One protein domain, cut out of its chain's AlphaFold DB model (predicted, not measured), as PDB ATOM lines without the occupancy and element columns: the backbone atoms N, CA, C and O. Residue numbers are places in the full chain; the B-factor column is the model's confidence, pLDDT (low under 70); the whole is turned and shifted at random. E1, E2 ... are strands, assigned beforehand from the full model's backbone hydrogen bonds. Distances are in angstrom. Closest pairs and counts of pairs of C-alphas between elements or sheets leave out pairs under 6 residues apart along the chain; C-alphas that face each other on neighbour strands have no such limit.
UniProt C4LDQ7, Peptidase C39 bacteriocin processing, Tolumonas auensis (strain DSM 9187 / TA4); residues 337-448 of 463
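This is residues 337 to 448 of the 463 residues of the protein "Peptidase C39 bacteriocin processing" of Tolumonas auensis (strain DSM 9187 / TA4) (UniProt C4LDQ7). With little regular structure, this domain is two lobes: a strongly twisted sheet, E1 E2 E3 E4, and a smaller sheet, E5 E6 E7, apart from it. Both are antiparallel meanders, each strand beside the one before. The printed part has 112 residues, with seven strands, E1 to E7 along the chain, and no named helix: all strand, with 38 residues in named elements. It is loose, radius of gyration of the C-alphas 16.9 A, spanning 49 by 39 by 27 A.

Find C-alpha 353 at (12.433, -25.690, -10.412), where E1, residues 353 to 357, begins. E2, 362 to 372, runs 30.2 A; E3, 380 to 387, 22.6 A; E4 is 406 to 408. E5 is 413 to 415, E6 425 to 428, E7 434 to 437.

Look for hairpin pairs within hydrogen-bond range: N 355 and O 364, 2.9 A, for E1 and E2; N 382 and O 370, 2.8 A, E2 and E3; N 385 and O 407, 2.9 A, E3 and E4; N 415 and O 426, 2.8 A, E5 and E6; N 427 and O 435, 2.8 A, E6 and E7.

The printed part has no cut. The farthest C-alphas, Asp 343 and Asn 419, are 50.5 A apart. E3 to E4 is a long link. Residues 339 to 348 and 418 to 423 have pLDDT under 70.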
ATOM      1  N   ASP A 337      14.042 -37.600  -9.128       87.69
ATOM      2  CA  ASP A 337      15.461 -37.354  -9.345       87.69
ATOM      3  C   ASP A 337      15.688 -35.933  -9.877       87.69
ATOM      4  O   ASP A 337      14.747 -35.234 -10.265       87.69
ATOM      5  N   CYS A 338      16.951 -35.496  -9.890       80.75
ATOM      6  CA  CYS A 338      17.358 -34.168 -10.370       80.75
ATOM      7  C   CYS A 338      16.614 -33.007  -9.686       80.75
ATOM      8  O   CYS A 338      16.419 -31.958 -10.290       80.75
ATOM      9  N   ASN A 339      16.176 -33.198  -8.437       69.69
ATOM     10  CA  ASN A 339      15.574 -32.140  -7.641       69.69
ATOM     11  C   ASN A 339      16.683 -31.165  -7.230       69.69
ATOM     12  O   ASN A 339      17.316 -31.358  -6.187       69.69
ATOM     13  N   ASP A 340      16.950 -30.175  -8.089       60.16
ATOM     14  CA  ASP A 340      17.912 -29.097  -7.856       60.16
ATOM     15  C   ASP A 340      17.477 -28.306  -6.615       60.16
ATOM     16  O   ASP A 340      16.812 -27.270  -6.663       60.16
ATOM     17  N   SER A 341      17.889 -28.834  -5.464       54.88
ATOM     18  CA  SER A 341      17.880 -28.177  -4.166       54.88
ATOM     19  C   SER A 341      19.083 -27.240  -4.117       54.88
ATOM     20  O   SER A 341      19.946 -27.362  -3.246       54.88
ATOM     21  N   CYS A 342      19.187 -26.339  -5.091       47.50
ATOM     22  CA  CYS A 342      20.072 -25.197  -4.970       47.50
ATOM     23  C   CYS A 342      19.522 -24.363  -3.804       47.50
ATOM     24  O   CYS A 342      18.466 -23.749  -3.911       47.50
ATOM     25  N   ASP A 343      20.232 -24.432  -2.679       40.78
ATOM     26  CA  ASP A 343      20.058 -23.665  -1.446       40.78
ATOM     27  C   ASP A 343      18.860 -24.032  -0.556       40.78
ATOM     28  O   ASP A 343      17.825 -23.382  -0.583       40.78
ATOM     29  N   GLY A 344      19.043 -25.028   0.323       41.69
ATOM     30  CA  GLY A 344      18.732 -24.972   1.770       41.69
ATOM     31  C   GLY A 344      17.349 -24.534   2.302       41.69
ATOM     32  O   GLY A 344      17.145 -24.570   3.514       41.69
ATOM     33  N   SER A 345      16.382 -24.149   1.479       43.59
ATOM     34  CA  SER A 345      15.035 -23.763   1.887       43.59
ATOM     35  C   SER A 345      14.045 -24.209   0.818       43.59
ATOM     36  O   SER A 345      13.938 -23.600  -0.240       43.59
ATOM     37  N   GLY A 346      13.342 -25.306   1.100       51.38
ATOM     38  CA  GLY A 346      12.386 -25.967   0.209       51.38
ATOM     39  C   GLY A 346      11.123 -25.159  -0.110       51.38
ATOM     40  O   GLY A 346      10.020 -25.604   0.190       51.38
ATOM     41  N   SER A 347      11.257 -23.988  -0.731       57.66
ATOM     42  CA  SER A 347      10.148 -23.311  -1.400       57.66
ATOM     43  C   SER A 347      10.657 -22.557  -2.626       57.66
ATOM     44  O   SER A 347      11.298 -21.517  -2.482       57.66
ATOM     45  N   SER A 348      10.328 -23.064  -3.811       64.44
ATOM     46  CA  SER A 348      10.456 -22.377  -5.095       64.44
ATOM     47  C   SER A 348       9.561 -21.139  -5.092       64.44
ATOM     48  O   SER A 348       8.377 -21.243  -5.365       64.44
ATOM     49  N   LYS A 349      10.046 -19.975  -4.644       80.06
ATOM     50  CA  LYS A 349       9.218 -18.757  -4.542       80.06
ATOM     51  C   LYS A 349       9.515 -17.803  -5.691       80.06
ATOM     52  O   LYS A 349      10.445 -17.008  -5.593       80.06
ATOM     53  N   GLY A 350       8.704 -17.870  -6.746       81.06
ATOM     54  CA  GLY A 350       8.837 -17.016  -7.929       81.06
ATOM     55  C   GLY A 350      10.006 -17.403  -8.835       81.06
ATOM     56  O   GLY A 350      10.505 -16.564  -9.585       81.06
ATOM     57  N   MET A 351      10.459 -18.653  -8.743       86.06
ATOM     58  CA  MET A 351      11.485 -19.232  -9.599       86.06
ATOM     59  C   MET A 351      11.137 -20.708  -9.816       86.06
ATOM     60  O   MET A 351      11.161 -21.469  -8.852       86.06
ATOM     61  N   PRO A 352      10.809 -21.127 -11.049       89.06
ATOM     62  CA  PRO A 352      10.504 -22.521 -11.335       89.06
ATOM     63  C   PRO A 352      11.709 -23.441 -11.137       89.06
ATOM     64  O   PRO A 352      12.803 -23.151 -11.619       89.06
ATOM     65  N   HIS A 353      11.480 -24.585 -10.496       87.12
ATOM     66  CA  HIS A 353      12.433 -25.690 -10.412       87.12
ATOM     67  C   HIS A 353      11.939 -26.846 -11.269       87.12
ATOM     68  O   HIS A 353      10.729 -27.056 -11.396       87.12
ATOM     69  N   TYR A 354      12.875 -27.606 -11.830       90.06
ATOM     70  CA  TYR A 354      12.573 -28.852 -12.514       90.06
ATOM     71  C   TYR A 354      13.027 -30.042 -11.669       90.06
ATOM     72  O   TYR A 354      13.950 -29.944 -10.863       90.06
ATOM     73  N   ALA A 355      12.361 -31.165 -11.878       91.56
ATOM     74  CA  ALA A 355      12.759 -32.474 -11.399       91.56
ATOM     75  C   ALA A 355      12.286 -33.526 -12.412       91.56
ATOM     76  O   ALA A 355      11.551 -33.217 -13.355       91.56
ATOM     77  N   VAL A 356      12.693 -34.778 -12.222       91.81
ATOM     78  CA  VAL A 356      12.254 -35.898 -13.059       91.81
ATOM     79  C   VAL A 356      11.607 -36.953 -12.178       91.81
ATOM     80  O   VAL A 356      12.264 -37.510 -11.307       91.81
ATOM     81  N   THR A 357      10.328 -37.255 -12.396       90.81
ATOM     82  CA  THR A 357       9.662 -38.342 -11.667       90.81
ATOM     83  C   THR A 357      10.241 -39.684 -12.100       90.81
ATOM     84  O   THR A 357      10.150 -40.042 -13.277       90.81
ATOM     85  N   SER A 358      10.829 -40.425 -11.157       89.69
ATOM     86  CA  SER A 358      11.726 -41.550 -11.450       89.69
ATOM     87  C   SER A 358      11.030 -42.707 -12.169       89.69
ATOM     88  O   SER A 358      11.590 -43.270 -13.104       89.69
ATOM     89  N   MET A 359       9.794 -43.047 -11.779       86.69
ATOM     90  CA  MET A 359       9.062 -44.182 -12.365       86.69
ATOM     91  C   MET A 359       8.647 -43.935 -13.820       86.69
ATOM     92  O   MET A 359       8.661 -44.852 -14.638       86.69
ATOM     93  N   LEU A 360       8.251 -42.700 -14.136       88.00
ATOM     94  CA  LEU A 360       7.721 -42.329 -15.450       88.00
ATOM     95  C   LEU A 360       8.775 -41.715 -16.372       88.00
ATOM     96  O   LEU A 360       8.504 -41.541 -17.556       88.00
ATOM     97  N   VAL A 361       9.946 -41.353 -15.838       89.94
ATOM     98  CA  VAL A 361      10.941 -40.520 -16.528       89.94
ATOM     99  C   VAL A 361      10.268 -39.247 -17.069       89.94
ATOM    100  O   VAL A 361      10.398 -38.872 -18.233       89.94
ATOM    101  N   SER A 362       9.460 -38.613 -16.214       89.56
ATOM    102  CA  SER A 362       8.598 -37.487 -16.584       89.56
ATOM    103  C   SER A 362       9.154 -36.170 -16.065       89.56
ATOM    104  O   SER A 362       9.464 -36.072 -14.878       89.56
ATOM    105  N   LEU A 363       9.233 -35.146 -16.922       92.69
ATOM    106  CA  LEU A 363       9.547 -33.786 -16.485       92.69
ATOM    107  C   LEU A 363       8.455 -33.263 -15.543       92.69
ATOM    108  O   LEU A 363       7.280 -33.178 -15.915       92.69
ATOM    109  N   ASN A 364       8.882 -32.848 -14.356       93.44
ATOM    110  CA  ASN A 364       8.084 -32.139 -13.371       93.44
ATOM    111  C   ASN A 364       8.630 -30.711 -13.229       93.44
ATOM    112  O   ASN A 364       9.837 -30.531 -13.090       93.44
ATOM    113  N   ILE A 365       7.761 -29.700 -13.280       92.81
ATOM    114  CA  ILE A 365       8.133 -28.299 -13.016       92.81
ATOM    115  C   ILE A 365       7.262 -27.777 -11.881       92.81
ATOM    116  O   ILE A 365       6.042 -27.921 -11.934       92.81
ATOM    117  N   THR A 366       7.870 -27.140 -10.880       92.31
ATOM    118  CA  THR A 366       7.150 -26.541  -9.747       92.31
ATOM    119  C   THR A 366       7.598 -25.114  -9.474       92.31
ATOM    120  O   THR A 366       8.785 -24.806  -9.510       92.31
ATOM    121  N   ASP A 367       6.645 -24.237  -9.166       91.38
ATOM    122  CA  ASP A 367       6.908 -22.869  -8.708       91.38
ATOM    123  C   ASP A 367       5.801 -22.413  -7.754       91.38
ATOM    124  O   ASP A 367       4.648 -22.809  -7.893       91.38
ATOM    125  N   THR A 368       6.129 -21.549  -6.805       91.94
ATOM    126  CA  THR A 368       5.207 -20.876  -5.887       91.94
ATOM    127  C   THR A 368       5.283 -19.369  -6.132       91.94
ATOM    128  O   THR A 368       5.915 -18.643  -5.358       91.94
ATOM    129  N   PRO A 369       4.671 -18.866  -7.219       90.56
ATOM    130  CA  PRO A 369       4.832 -17.473  -7.636       90.56
ATOM    131  C   PRO A 369       4.205 -16.467  -6.665       90.56
ATOM    132  O   PRO A 369       4.631 -15.314  -6.609       90.56
ATOM    133  N   VAL A 370       3.188 -16.878  -5.900       90.88
ATOM    134  CA  VAL A 370       2.460 -16.006  -4.971       90.88
ATOM    135  C   VAL A 370       2.278 -16.716  -3.637       90.88
ATOM    136  O   VAL A 370       1.909 -17.888  -3.584       90.88
ATOM    137  N   GLY A 371       2.496 -15.994  -2.540       89.06
ATOM    138  CA  GLY A 371       2.224 -16.512  -1.209       89.06
ATOM    139  C   GLY A 371       2.150 -15.425  -0.147       89.06
ATOM    140  O   GLY A 371       2.729 -14.349  -0.284       89.06
ATOM    141  N   TYR A 372       1.437 -15.722   0.932       88.94
ATOM    142  CA  TYR A 372       1.300 -14.888   2.113       88.94
ATOM    143  C   TYR A 372       1.734 -15.675   3.350       88.94
ATOM    144  O   TYR A 372       1.182 -16.731   3.667       88.94
ATOM    145  N   LYS A 373       2.732 -15.143   4.061       89.62
ATOM    146  CA  LYS A 373       3.220 -15.710   5.320       89.62
ATOM    147  C   LYS A 373       2.332 -15.232   6.465       89.62
ATOM    148  O   LYS A 373       2.413 -14.067   6.864       89.62
ATOM    149  N   ALA A 374       1.479 -16.113   6.975       90.31
ATOM    150  CA  ALA A 374       0.510 -15.754   8.003       90.31
ATOM    151  C   ALA A 374       1.205 -15.546   9.358       90.31
ATOM    152  O   ALA A 374       2.070 -16.323   9.756       90.31
ATOM    153  N   SER A 375       0.821 -14.505  10.106       92.31
ATOM    154  CA  SER A 375       1.340 -14.300  11.471       92.31
ATOM    155  C   SER A 375       0.836 -15.364  12.455       92.31
ATOM    156  O   SER A 375       1.492 -15.644  13.455       92.31
ATOM    157  N   VAL A 376      -0.323 -15.962  12.164       91.81
ATOM    158  CA  VAL A 376      -0.932 -17.078  12.896       91.81
ATOM    159  C   VAL A 376      -1.554 -18.030  11.874       91.81
ATOM    160  O   VAL A 376      -2.304 -17.585  11.010       91.81
ATOM    161  N   GLY A 377      -1.285 -19.333  11.995       89.75
ATOM    162  CA  GLY A 377      -1.789 -20.361  11.074       89.75
ATOM    163  C   GLY A 377      -0.763 -20.798  10.017       89.75
ATOM    164  O   GLY A 377       0.397 -20.394  10.092       89.75
ATOM    165  N   PRO A 378      -1.152 -21.689   9.086       87.81
ATOM    166  CA  PRO A 378      -0.293 -22.096   7.977       87.81
ATOM    167  C   PRO A 378      -0.126 -20.965   6.949       87.81
ATOM    168  O   PRO A 378      -1.029 -20.152   6.756       87.81
ATOM    169  N   ASP A 379       1.019 -20.950   6.267       89.62
ATOM    170  CA  ASP A 379       1.263 -20.048   5.140       89.62
ATOM    171  C   ASP A 379       0.274 -20.321   3.996       89.62
ATOM    172  O   ASP A 379      -0.060 -21.469   3.694       89.62
ATOM    173  N   VAL A 380      -0.169 -19.254   3.336       90.81
ATOM    174  CA  VAL A 380      -1.106 -19.294   2.209       90.81
ATOM    175  C   VAL A 380      -0.289 -19.155   0.933       90.81
ATOM    176  O   VAL A 380      -0.005 -18.047   0.493       90.81
ATOM    177  N   ASN A 381       0.131 -20.273   0.353       91.19
ATOM    178  CA  ASN A 381       0.964 -20.302  -0.851       91.19
ATOM    179  C   ASN A 381       0.165 -20.821  -2.043       91.19
ATOM    180  O   ASN A 381      -0.596 -21.773  -1.889       91.19
ATOM    181  N   PHE A 382       0.354 -20.237  -3.223       92.00
ATOM    182  CA  PHE A 382      -0.158 -20.756  -4.486       92.00
ATOM    183  C   PHE A 382       1.001 -21.375  -5.266       92.00
ATOM    184  O   PHE A 382       1.863 -20.660  -5.772       92.00
ATOM    185  N   THR A 383       1.023 -22.702  -5.318       92.50
ATOM    186  CA  THR A 383       2.046 -23.515  -5.970       92.50
ATOM    187  C   THR A 383       1.468 -24.135  -7.233       92.50
ATOM    188  O   THR A 383       0.431 -24.796  -7.190       92.50
ATOM    189  N   LEU A 384       2.170 -23.919  -8.338       93.69
ATOM    190  CA  LEU A 384       1.940 -24.489  -9.653       93.69
ATOM    191  C   LEU A 384       2.756 -25.765  -9.818       93.69
ATOM    192  O   LEU A 384       3.899 -25.849  -9.367       93.69
ATOM    193  N   THR A 385       2.186 -26.754 -10.496       93.88
ATOM    194  CA  THR A 385       2.896 -27.985 -10.846       93.88
ATOM    195  C   THR A 385       2.532 -28.427 -12.254       93.88
ATOM    196  O   THR A 385       1.355 -28.620 -12.556       93.88
ATOM    197  N   TYR A 386       3.540 -28.592 -13.106       93.88
ATOM    198  CA  TYR A 386       3.420 -29.200 -14.428       93.88
ATOM    199  C   TYR A 386       3.993 -30.612 -14.406       93.88
ATOM    200  O   TYR A 386       5.113 -30.811 -13.939       93.88
ATOM    201  N   ASN A 387       3.250 -31.563 -14.963       92.88
ATOM    202  CA  ASN A 387       3.646 -32.960 -15.091       92.88
ATOM    203  C   ASN A 387       3.545 -33.383 -16.559       92.88
ATOM    204  O   ASN A 387       2.449 -33.547 -17.095       92.88
ATOM    205  N   GLN A 388       4.685 -33.578 -17.227       91.62
ATOM    206  CA  GLN A 388       4.726 -33.855 -18.667       91.62
ATOM    207  C   GLN A 388       3.906 -35.086 -19.074       91.62
ATOM    208  O   GLN A 388       3.300 -35.074 -20.147       91.62
ATOM    209  N   LEU A 389       3.913 -36.135 -18.247       90.19
ATOM    210  CA  LEU A 389       3.225 -37.402 -18.507       90.19
ATOM    211  C   LEU A 389       1.991 -37.588 -17.614       90.19
ATOM    212  O   LEU A 389       1.608 -38.717 -17.323       90.19
ATOM    213  N   GLU A 390       1.363 -36.489 -17.186       89.38
ATOM    214  CA  GLU A 390       0.055 -36.546 -16.532       89.38
ATOM    215  C   GLU A 390      -0.984 -37.164 -17.474       89.38
ATOM    216  O   GLU A 390      -1.246 -36.643 -18.559       89.38
ATOM    217  N   ALA A 391      -1.568 -38.284 -17.048       85.06
ATOM    218  CA  ALA A 391      -2.482 -39.089 -17.853       85.06
ATOM    219  C   ALA A 391      -3.885 -39.208 -17.236       85.06
ATOM    220  O   ALA A 391      -4.720 -39.952 -17.746       85.06
ATOM    221  N   THR A 392      -4.154 -38.529 -16.116       82.50
ATOM    222  CA  THR A 392      -5.360 -38.783 -15.315       82.50
ATOM    223  C   THR A 392      -6.342 -37.624 -15.236       82.50
ATOM    224  O   THR A 392      -7.453 -37.822 -14.739       82.50
ATOM    225  N   GLN A 393      -5.965 -36.455 -15.754       86.50
ATOM    226  CA  GLN A 393      -6.847 -35.298 -15.881       86.50
ATOM    227  C   GLN A 393      -7.999 -35.570 -16.865       86.50
ATOM    228  O   GLN A 393      -7.821 -36.333 -17.819       86.50
ATOM    229  N   PRO A 394      -9.177 -34.955 -16.649       84.69
ATOM    230  CA  PRO A 394     -10.284 -35.055 -17.593       84.69
ATOM    231  C   PRO A 394      -9.885 -34.426 -18.925       84.69
ATOM    232  O   PRO A 394      -9.055 -33.516 -18.964       84.69
ATOM    233  N   ALA A 395     -10.499 -34.872 -20.019       82.62
ATOM    234  CA  ALA A 395     -10.233 -34.285 -21.330       82.62
ATOM    235  C   ALA A 395     -10.699 -32.816 -21.375       82.62
ATOM    236  O   ALA A 395      -9.973 -31.932 -21.832       82.62
ATOM    237  N   THR A 396     -11.874 -32.560 -20.795       82.88
ATOM    238  CA  THR A 396     -12.487 -31.233 -20.673       82.88
ATOM    239  C   THR A 396     -12.729 -30.905 -19.203       82.88
ATOM    240  O   THR A 396     -13.298 -31.700 -18.457       82.88
ATOM    241  N   PHE A 397     -12.313 -29.714 -18.776       83.81
ATOM    242  CA  PHE A 397     -12.502 -29.251 -17.403       83.81
ATOM    243  C   PHE A 397     -13.825 -28.495 -17.253       83.81
ATOM    244  O   PHE A 397     -14.074 -27.521 -17.958       83.81
ATOM    245  N   THR A 398     -14.636 -28.888 -16.274       83.38
ATOM    246  CA  THR A 398     -15.876 -28.188 -15.878       83.38
ATOM    247  C   THR A 398     -15.685 -27.284 -14.654       83.38
ATOM    248  O   THR A 398     -16.647 -26.762 -14.094       83.38
ATOM    249  N   PHE A 399     -14.436 -27.102 -14.227       85.94
ATOM    250  CA  PHE A 399     -14.023 -26.360 -13.038       85.94
ATOM    251  C   PHE A 399     -12.754 -25.539 -13.318       85.94
ATOM    252  O   PHE A 399     -12.093 -25.715 -14.346       85.94
ATOM    253  N   SER A 400     -12.412 -24.622 -12.407       87.69
ATOM    254  CA  SER A 400     -11.218 -23.771 -12.513       87.69
ATOM    255  C   SER A 400      -9.945 -24.603 -12.662       87.69
ATOM    256  O   SER A 400      -9.699 -25.506 -11.871       87.69
ATOM    257  N   ASN A 401      -9.136 -24.299 -13.672       91.44
ATOM    258  CA  ASN A 401      -7.938 -25.057 -14.021       91.44
ATOM    259  C   ASN A 401      -6.897 -24.147 -14.698       91.44
ATOM    260  O   ASN A 401      -7.149 -22.963 -14.926       91.44
ATOM    261  N   LEU A 402      -5.735 -24.716 -15.019       91.88
ATOM    262  CA  LEU A 402      -4.619 -24.034 -15.688       91.88
ATOM    263  C   LEU A 402      -4.252 -24.694 -17.029       91.88
ATOM    264  O   LEU A 402      -3.162 -24.479 -17.554       91.88
ATOM    265  N   GLY A 403      -5.162 -25.501 -17.577       89.19
ATOM    266  CA  GLY A 403      -4.947 -26.322 -18.762       89.19
ATOM    267  C   GLY A 403      -4.395 -27.717 -18.460       89.19
ATOM    268  O   GLY A 403      -4.014 -28.046 -17.336       89.19
ATOM    269  N   GLN A 404      -4.366 -28.546 -19.505       88.44
ATOM    270  CA  GLN A 404      -3.838 -29.910 -19.451       88.44
ATOM    271  C   GLN A 404      -2.390 -29.930 -18.942       88.44
ATOM    272  O   GLN A 404      -1.592 -29.057 -19.291       88.44
ATOM    273  N   LYS A 405      -2.049 -30.956 -18.156       90.69
ATOM    274  CA  LYS A 405      -0.750 -31.208 -17.505       90.69
ATOM    275  C   LYS A 405      -0.365 -30.236 -16.387       90.69
ATOM    276  O   LYS A 405       0.593 -30.510 -15.665       90.69
ATOM    277  N   TRP A 406      -1.100 -29.138 -16.209       92.94
ATOM    278  CA  TRP A 406      -0.913 -28.198 -15.107       92.94
ATOM    279  C   TRP A 406      -1.890 -28.476 -13.967       92.94
ATOM    280  O   TRP A 406      -3.050 -28.828 -14.169       92.94
ATOM    281  N   SER A 407      -1.417 -28.285 -12.744       92.88
ATOM    282  CA  SER A 407      -2.192 -28.390 -11.512       92.88
ATOM    283  C   SER A 407      -1.723 -27.339 -10.505       92.88
ATOM    284  O   SER A 407      -0.712 -26.661 -10.718       92.88
ATOM    285  N   HIS A 408      -2.468 -27.181  -9.412       92.50
ATOM    286  CA  HIS A 408      -2.079 -26.303  -8.315       92.50
ATOM    287  C   HIS A 408      -2.517 -26.864  -6.960       92.50
ATOM    288  O   HIS A 408      -3.446 -27.663  -6.863       92.50
ATOM    289  N   ASN A 409      -1.863 -26.424  -5.886       91.19
ATOM    290  CA  ASN A 409      -2.071 -26.950  -4.530       91.19
ATOM    291  C   ASN A 409      -3.432 -26.600  -3.887       91.19
ATOM    292  O   ASN A 409      -3.738 -27.094  -2.806       91.19
ATOM    293  N   TRP A 410      -4.240 -25.757  -4.533       91.00
ATOM    294  CA  TRP A 410      -5.581 -25.365  -4.063       91.00
ATOM    295  C   TRP A 410      -6.718 -26.200  -4.652       91.00
ATOM    296  O   TRP A 410      -7.877 -25.950  -4.328       91.00
ATOM    297  N   LEU A 411      -6.410 -27.160  -5.524       90.31
ATOM    298  CA  LEU A 411      -7.411 -28.009  -6.149       90.31
ATOM    299  C   LEU A 411      -6.959 -29.466  -6.138       90.31
ATOM    300  O   LEU A 411      -5.972 -29.843  -6.762       90.31
ATOM    301  N   GLY A 412      -7.738 -30.273  -5.436       88.56
ATOM    302  CA  GLY A 412      -7.851 -31.713  -5.611       88.56
ATOM    303  C   GLY A 412      -9.341 -32.030  -5.651       88.56
ATOM    304  O   GLY A 412     -10.156 -31.231  -5.179       88.56
ATOM    305  N   TRP A 413      -9.723 -33.155  -6.239       87.19
ATOM    306  CA  TRP A 413     -11.134 -33.518  -6.322       87.19
ATOM    307  C   TRP A 413     -11.333 -35.018  -6.249       87.19
ATOM    308  O   TRP A 413     -10.416 -35.813  -6.438       87.19
ATOM    309  N   VAL A 414     -12.569 -35.389  -5.961       85.00
ATOM    310  CA  VAL A 414     -13.013 -36.770  -5.927       85.00
ATOM    311  C   VAL A 414     -13.927 -36.988  -7.119       85.00
ATOM    312  O   VAL A 414     -14.868 -36.227  -7.337       85.00
ATOM    313  N   GLN A 415     -13.635 -38.019  -7.899       81.50
ATOM    314  CA  GLN A 415     -14.486 -38.506  -8.964       81.50
ATOM    315  C   GLN A 415     -15.122 -39.819  -8.515       81.50
ATOM    316  O   GLN A 415     -14.444 -40.827  -8.315       81.50
ATOM    317  N   ASP A 416     -16.440 -39.784  -8.363       78.00
ATOM    318  CA  ASP A 416     -17.277 -40.920  -7.993       78.00
ATOM    319  C   ASP A 416     -18.389 -41.094  -9.034       78.00
ATOM    320  O   ASP A 416     -18.743 -40.155  -9.753       78.00
ATOM    321  N   ASN A 417     -18.939 -42.301  -9.120       74.06
ATOM    322  CA  ASN A 417     -20.128 -42.577  -9.899       74.06
ATOM    323  C   ASN A 417     -21.330 -42.714  -8.948       74.06
ATOM    324  O   ASN A 417     -21.467 -43.751  -8.292       74.06
ATOM    325  N   PRO A 418     -22.247 -41.729  -8.905       69.56
ATOM    326  CA  PRO A 418     -23.377 -41.748  -7.976       69.56
ATOM    327  C   PRO A 418     -24.365 -42.893  -8.245       69.56
ATOM    328  O   PRO A 418     -25.145 -43.251  -7.365       69.56
ATOM    329  N   ASN A 419     -24.320 -43.511  -9.431       68.75
ATOM    330  CA  ASN A 419     -25.101 -44.707  -9.749       68.75
ATOM    331  C   ASN A 419     -24.415 -45.999  -9.278       68.75
ATOM    332  O   ASN A 419     -24.919 -47.077  -9.547       68.75
ATOM    333  N   SER A 420     -23.257 -45.921  -8.621       68.62
ATOM    334  CA  SER A 420     -22.423 -47.071  -8.265       68.62
ATOM    335  C   SER A 420     -21.780 -46.917  -6.886       68.62
ATOM    336  O   SER A 420     -20.579 -47.159  -6.728       68.62
ATOM    337  N   ILE A 421     -22.573 -46.512  -5.891       69.06
ATOM    338  CA  ILE A 421     -22.065 -46.131  -4.569       69.06
ATOM    339  C   ILE A 421     -21.178 -47.236  -3.985       69.06
ATOM    340  O   ILE A 421     -21.590 -48.392  -3.858       69.06
ATOM    341  N   GLY A 422     -19.954 -46.858  -3.610       66.12
ATOM    342  CA  GLY A 422     -19.033 -47.758  -2.927       66.12
ATOM    343  C   GLY A 422     -18.360 -48.806  -3.810       66.12
ATOM    344  O   GLY A 422     -17.757 -49.731  -3.280       66.12
ATOM    345  N   ASN A 423     -18.461 -48.707  -5.137       67.50
ATOM    346  CA  ASN A 423     -17.735 -49.609  -6.034       67.50
ATOM    347  C   ASN A 423     -16.260 -49.199  -6.154       67.50
ATOM    348  O   ASN A 423     -15.356 -49.986  -5.894       67.50
ATOM    349  N   SER A 424     -16.011 -47.937  -6.504       75.69
ATOM    350  CA  SER A 424     -14.673 -47.349  -6.459       75.69
ATOM    351  C   SER A 424     -14.741 -45.839  -6.615       75.69
ATOM    352  O   SER A 424     -15.593 -45.350  -7.355       75.69
ATOM    353  N   VAL A 425     -13.788 -45.134  -6.022       81.06
ATOM    354  CA  VAL A 425     -13.668 -43.681  -6.095       81.06
ATOM    355  C   VAL A 425     -12.275 -43.311  -6.572       81.06
ATOM    356  O   VAL A 425     -11.293 -43.869  -6.098       81.06
ATOM    357  N   LYS A 426     -12.165 -42.352  -7.491       84.75
ATOM    358  CA  LYS A 426     -10.872 -41.819  -7.921       84.75
ATOM    359  C   LYS A 426     -10.604 -40.485  -7.235       84.75
ATOM    360  O   LYS A 426     -11.364 -39.538  -7.395       84.75
ATOM    361  N   VAL A 427      -9.517 -40.403  -6.481       87.25
ATOM    362  CA  VAL A 427      -9.051 -39.180  -5.828       87.25
ATOM    363  C   VAL A 427      -7.949 -38.567  -6.673       87.25
ATOM    364  O   VAL A 427      -6.902 -39.167  -6.885       87.25
ATOM    365  N   MET A 428      -8.189 -37.361  -7.157       88.69
ATOM    366  CA  MET A 428      -7.238 -36.579  -7.931       88.69
ATOM    367  C   MET A 428      -6.480 -35.680  -6.959       88.69
ATOM    368  O   MET A 428      -7.082 -34.859  -6.256       88.69
ATOM    369  N   LEU A 429      -5.168 -35.893  -6.865       89.75
ATOM    370  CA  LEU A 429      -4.338 -35.282  -5.834       89.75
ATOM    371  C   LEU A 429      -3.972 -33.841  -6.203       89.75
ATOM    372  O   LEU A 429      -3.846 -33.469  -7.372       89.75
ATOM    373  N   THR A 430      -3.749 -33.020  -5.178       88.38
ATOM    374  CA  THR A 430      -3.195 -31.678  -5.366       88.38
ATOM    375  C   THR A 430      -1.764 -31.781  -5.899       88.38
ATOM    376  O   THR A 430      -0.946 -32.488  -5.308       88.38
ATOM    377  N   GLY A 431      -1.437 -31.051  -6.968       85.50
ATOM    378  CA  GLY A 431      -0.104 -31.108  -7.593       85.50
ATOM    379  C   GLY A 431       0.070 -32.216  -8.645       85.50
ATOM    380  O   GLY A 431       1.166 -32.367  -9.183       85.50
ATOM    381  N   GLY A 432      -0.998 -32.952  -8.968       88.19
ATOM    382  CA  GLY A 432      -1.011 -33.981 -10.009       88.19
ATOM    383  C   GLY A 432      -1.035 -35.402  -9.456       88.19
ATOM    384  O   GLY A 432      -0.889 -35.626  -8.254       88.19
ATOM    385  N   GLY A 433      -1.249 -36.357 -10.354       89.12
ATOM    386  CA  GLY A 433      -1.452 -37.756 -10.012       89.12
ATOM    387  C   GLY A 433      -2.847 -38.044  -9.466       89.12
ATOM    388  O   GLY A 433      -3.670 -37.157  -9.209       89.12
ATOM    389  N   SER A 434      -3.131 -39.329  -9.289       88.50
ATOM    390  CA  SER A 434      -4.418 -39.777  -8.769       88.50
ATOM    391  C   SER A 434      -4.301 -41.107  -8.050       88.50
ATOM    392  O   SER A 434      -3.343 -41.842  -8.250       88.50
ATOM    393  N   ARG A 435      -5.298 -41.429  -7.233       84.38
ATOM    394  CA  ARG A 435      -5.432 -42.715  -6.550       84.38
ATOM    395  C   ARG A 435      -6.826 -43.261  -6.783       84.38
ATOM    396  O   ARG A 435      -7.776 -42.492  -6.894       84.38
ATOM    397  N   THR A 436      -6.957 -44.576  -6.891       81.06
ATOM    398  CA  THR A 436      -8.268 -45.221  -7.019       81.06
ATOM    399  C   THR A 436      -8.532 -46.061  -5.783       81.06
ATOM    400  O   THR A 436      -7.864 -47.063  -5.567       81.06
ATOM    401  N   GLU A 437      -9.531 -45.671  -5.007       80.00
ATOM    402  CA  GLU A 437      -9.990 -46.380  -3.821       80.00
ATOM    403  C   GLU A 437     -11.054 -47.407  -4.212       80.00
ATOM    404  O   GLU A 437     -12.045 -47.067  -4.858       80.00
ATOM    405  N   ARG A 438     -10.859 -48.676  -3.839       75.25
ATOM    406  CA  ARG A 438     -11.743 -49.795  -4.241       75.25
ATOM    407  C   ARG A 438     -12.295 -50.609  -3.068       75.25
ATOM    408  O   ARG A 438     -13.181 -51.433  -3.249       75.25
ATOM    409  N   SER A 439     -11.787 -50.380  -1.857       74.50
ATOM    410  CA  SER A 439     -12.160 -51.146  -0.661       74.50
ATOM    411  C   SER A 439     -13.195 -50.402   0.182       74.50
ATOM    412  O   SER A 439     -12.828 -49.779   1.172       74.50
ATOM    413  N   TYR A 440     -14.471 -50.444  -0.206       76.06
ATOM    414  CA  TYR A 440     -15.550 -49.763   0.519       76.06
ATOM    415  C   TYR A 440     -16.240 -50.662   1.547       76.06
ATOM    416  O   TYR A 440     -16.750 -51.739   1.225       76.06
ATOM    417  N   ASN A 441     -16.351 -50.182   2.781       74.50
ATOM    418  CA  ASN A 441     -17.161 -50.803   3.814       74.50
ATOM    419  C   ASN A 441     -18.535 -50.125   3.889       74.50
ATOM    420  O   ASN A 441     -18.684 -49.037   4.441       74.50
ATOM    421  N   ARG A 442     -19.572 -50.821   3.406       73.56
ATOM    422  CA  ARG A 442     -20.962 -50.328   3.427       73.56
ATOM    423  C   ARG A 442     -21.516 -50.060   4.830       73.56
ATOM    424  O   ARG A 442     -22.461 -49.293   4.955       73.56
ATOM    425  N   SER A 443     -20.981 -50.707   5.869       77.06
ATOM    426  CA  SER A 443     -21.463 -50.529   7.247       77.06
ATOM    427  C   SER A 443     -20.925 -49.260   7.910       77.06
ATOM    428  O   SER A 443     -21.643 -48.651   8.696       77.06
ATOM    429  N   SER A 444     -19.698 -48.847   7.576       79.00
ATOM    430  CA  SER A 444     -19.097 -47.605   8.083       79.00
ATOM    431  C   SER A 444     -19.212 -46.434   7.106       79.00
ATOM    432  O   SER A 444     -19.122 -45.287   7.527       79.00
ATOM    433  N   GLY A 445     -19.439 -46.697   5.817       78.31
ATOM    434  CA  GLY A 445     -19.414 -45.673   4.770       78.31
ATOM    435  C   GLY A 445     -17.997 -45.245   4.376       78.31
ATOM    436  O   GLY A 445     -17.815 -44.186   3.779       78.31
ATOM    437  N   GLU A 446     -16.991 -46.054   4.709       81.94
ATOM    438  CA  GLU A 446     -15.578 -45.695   4.590       81.94
ATOM    439  C   GLU A 446     -14.857 -46.568   3.566       81.94
ATOM    440  O   GLU A 446     -15.093 -47.776   3.486       81.94
ATOM    441  N   PHE A 447     -13.920 -45.969   2.833       82.62
ATOM    442  CA  PHE A 447     -12.868 -46.718   2.161       82.62
ATOM    443  C   PHE A 447     -11.745 -47.070   3.145       82.62
ATOM    444  O   PHE A 447     -11.553 -46.386   4.154       82.62
ATOM    445  N   THR A 448     -10.999 -48.140   2.869       78.50
ATOM    446  CA  THR A 448      -9.764 -48.452   3.606       78.50
ATOM    447  C   THR A 448      -8.800 -47.268   3.535       78.50
ATOM    448  O   THR A 448      -8.620 -46.684   2.472       78.50
TER     449      THR A 448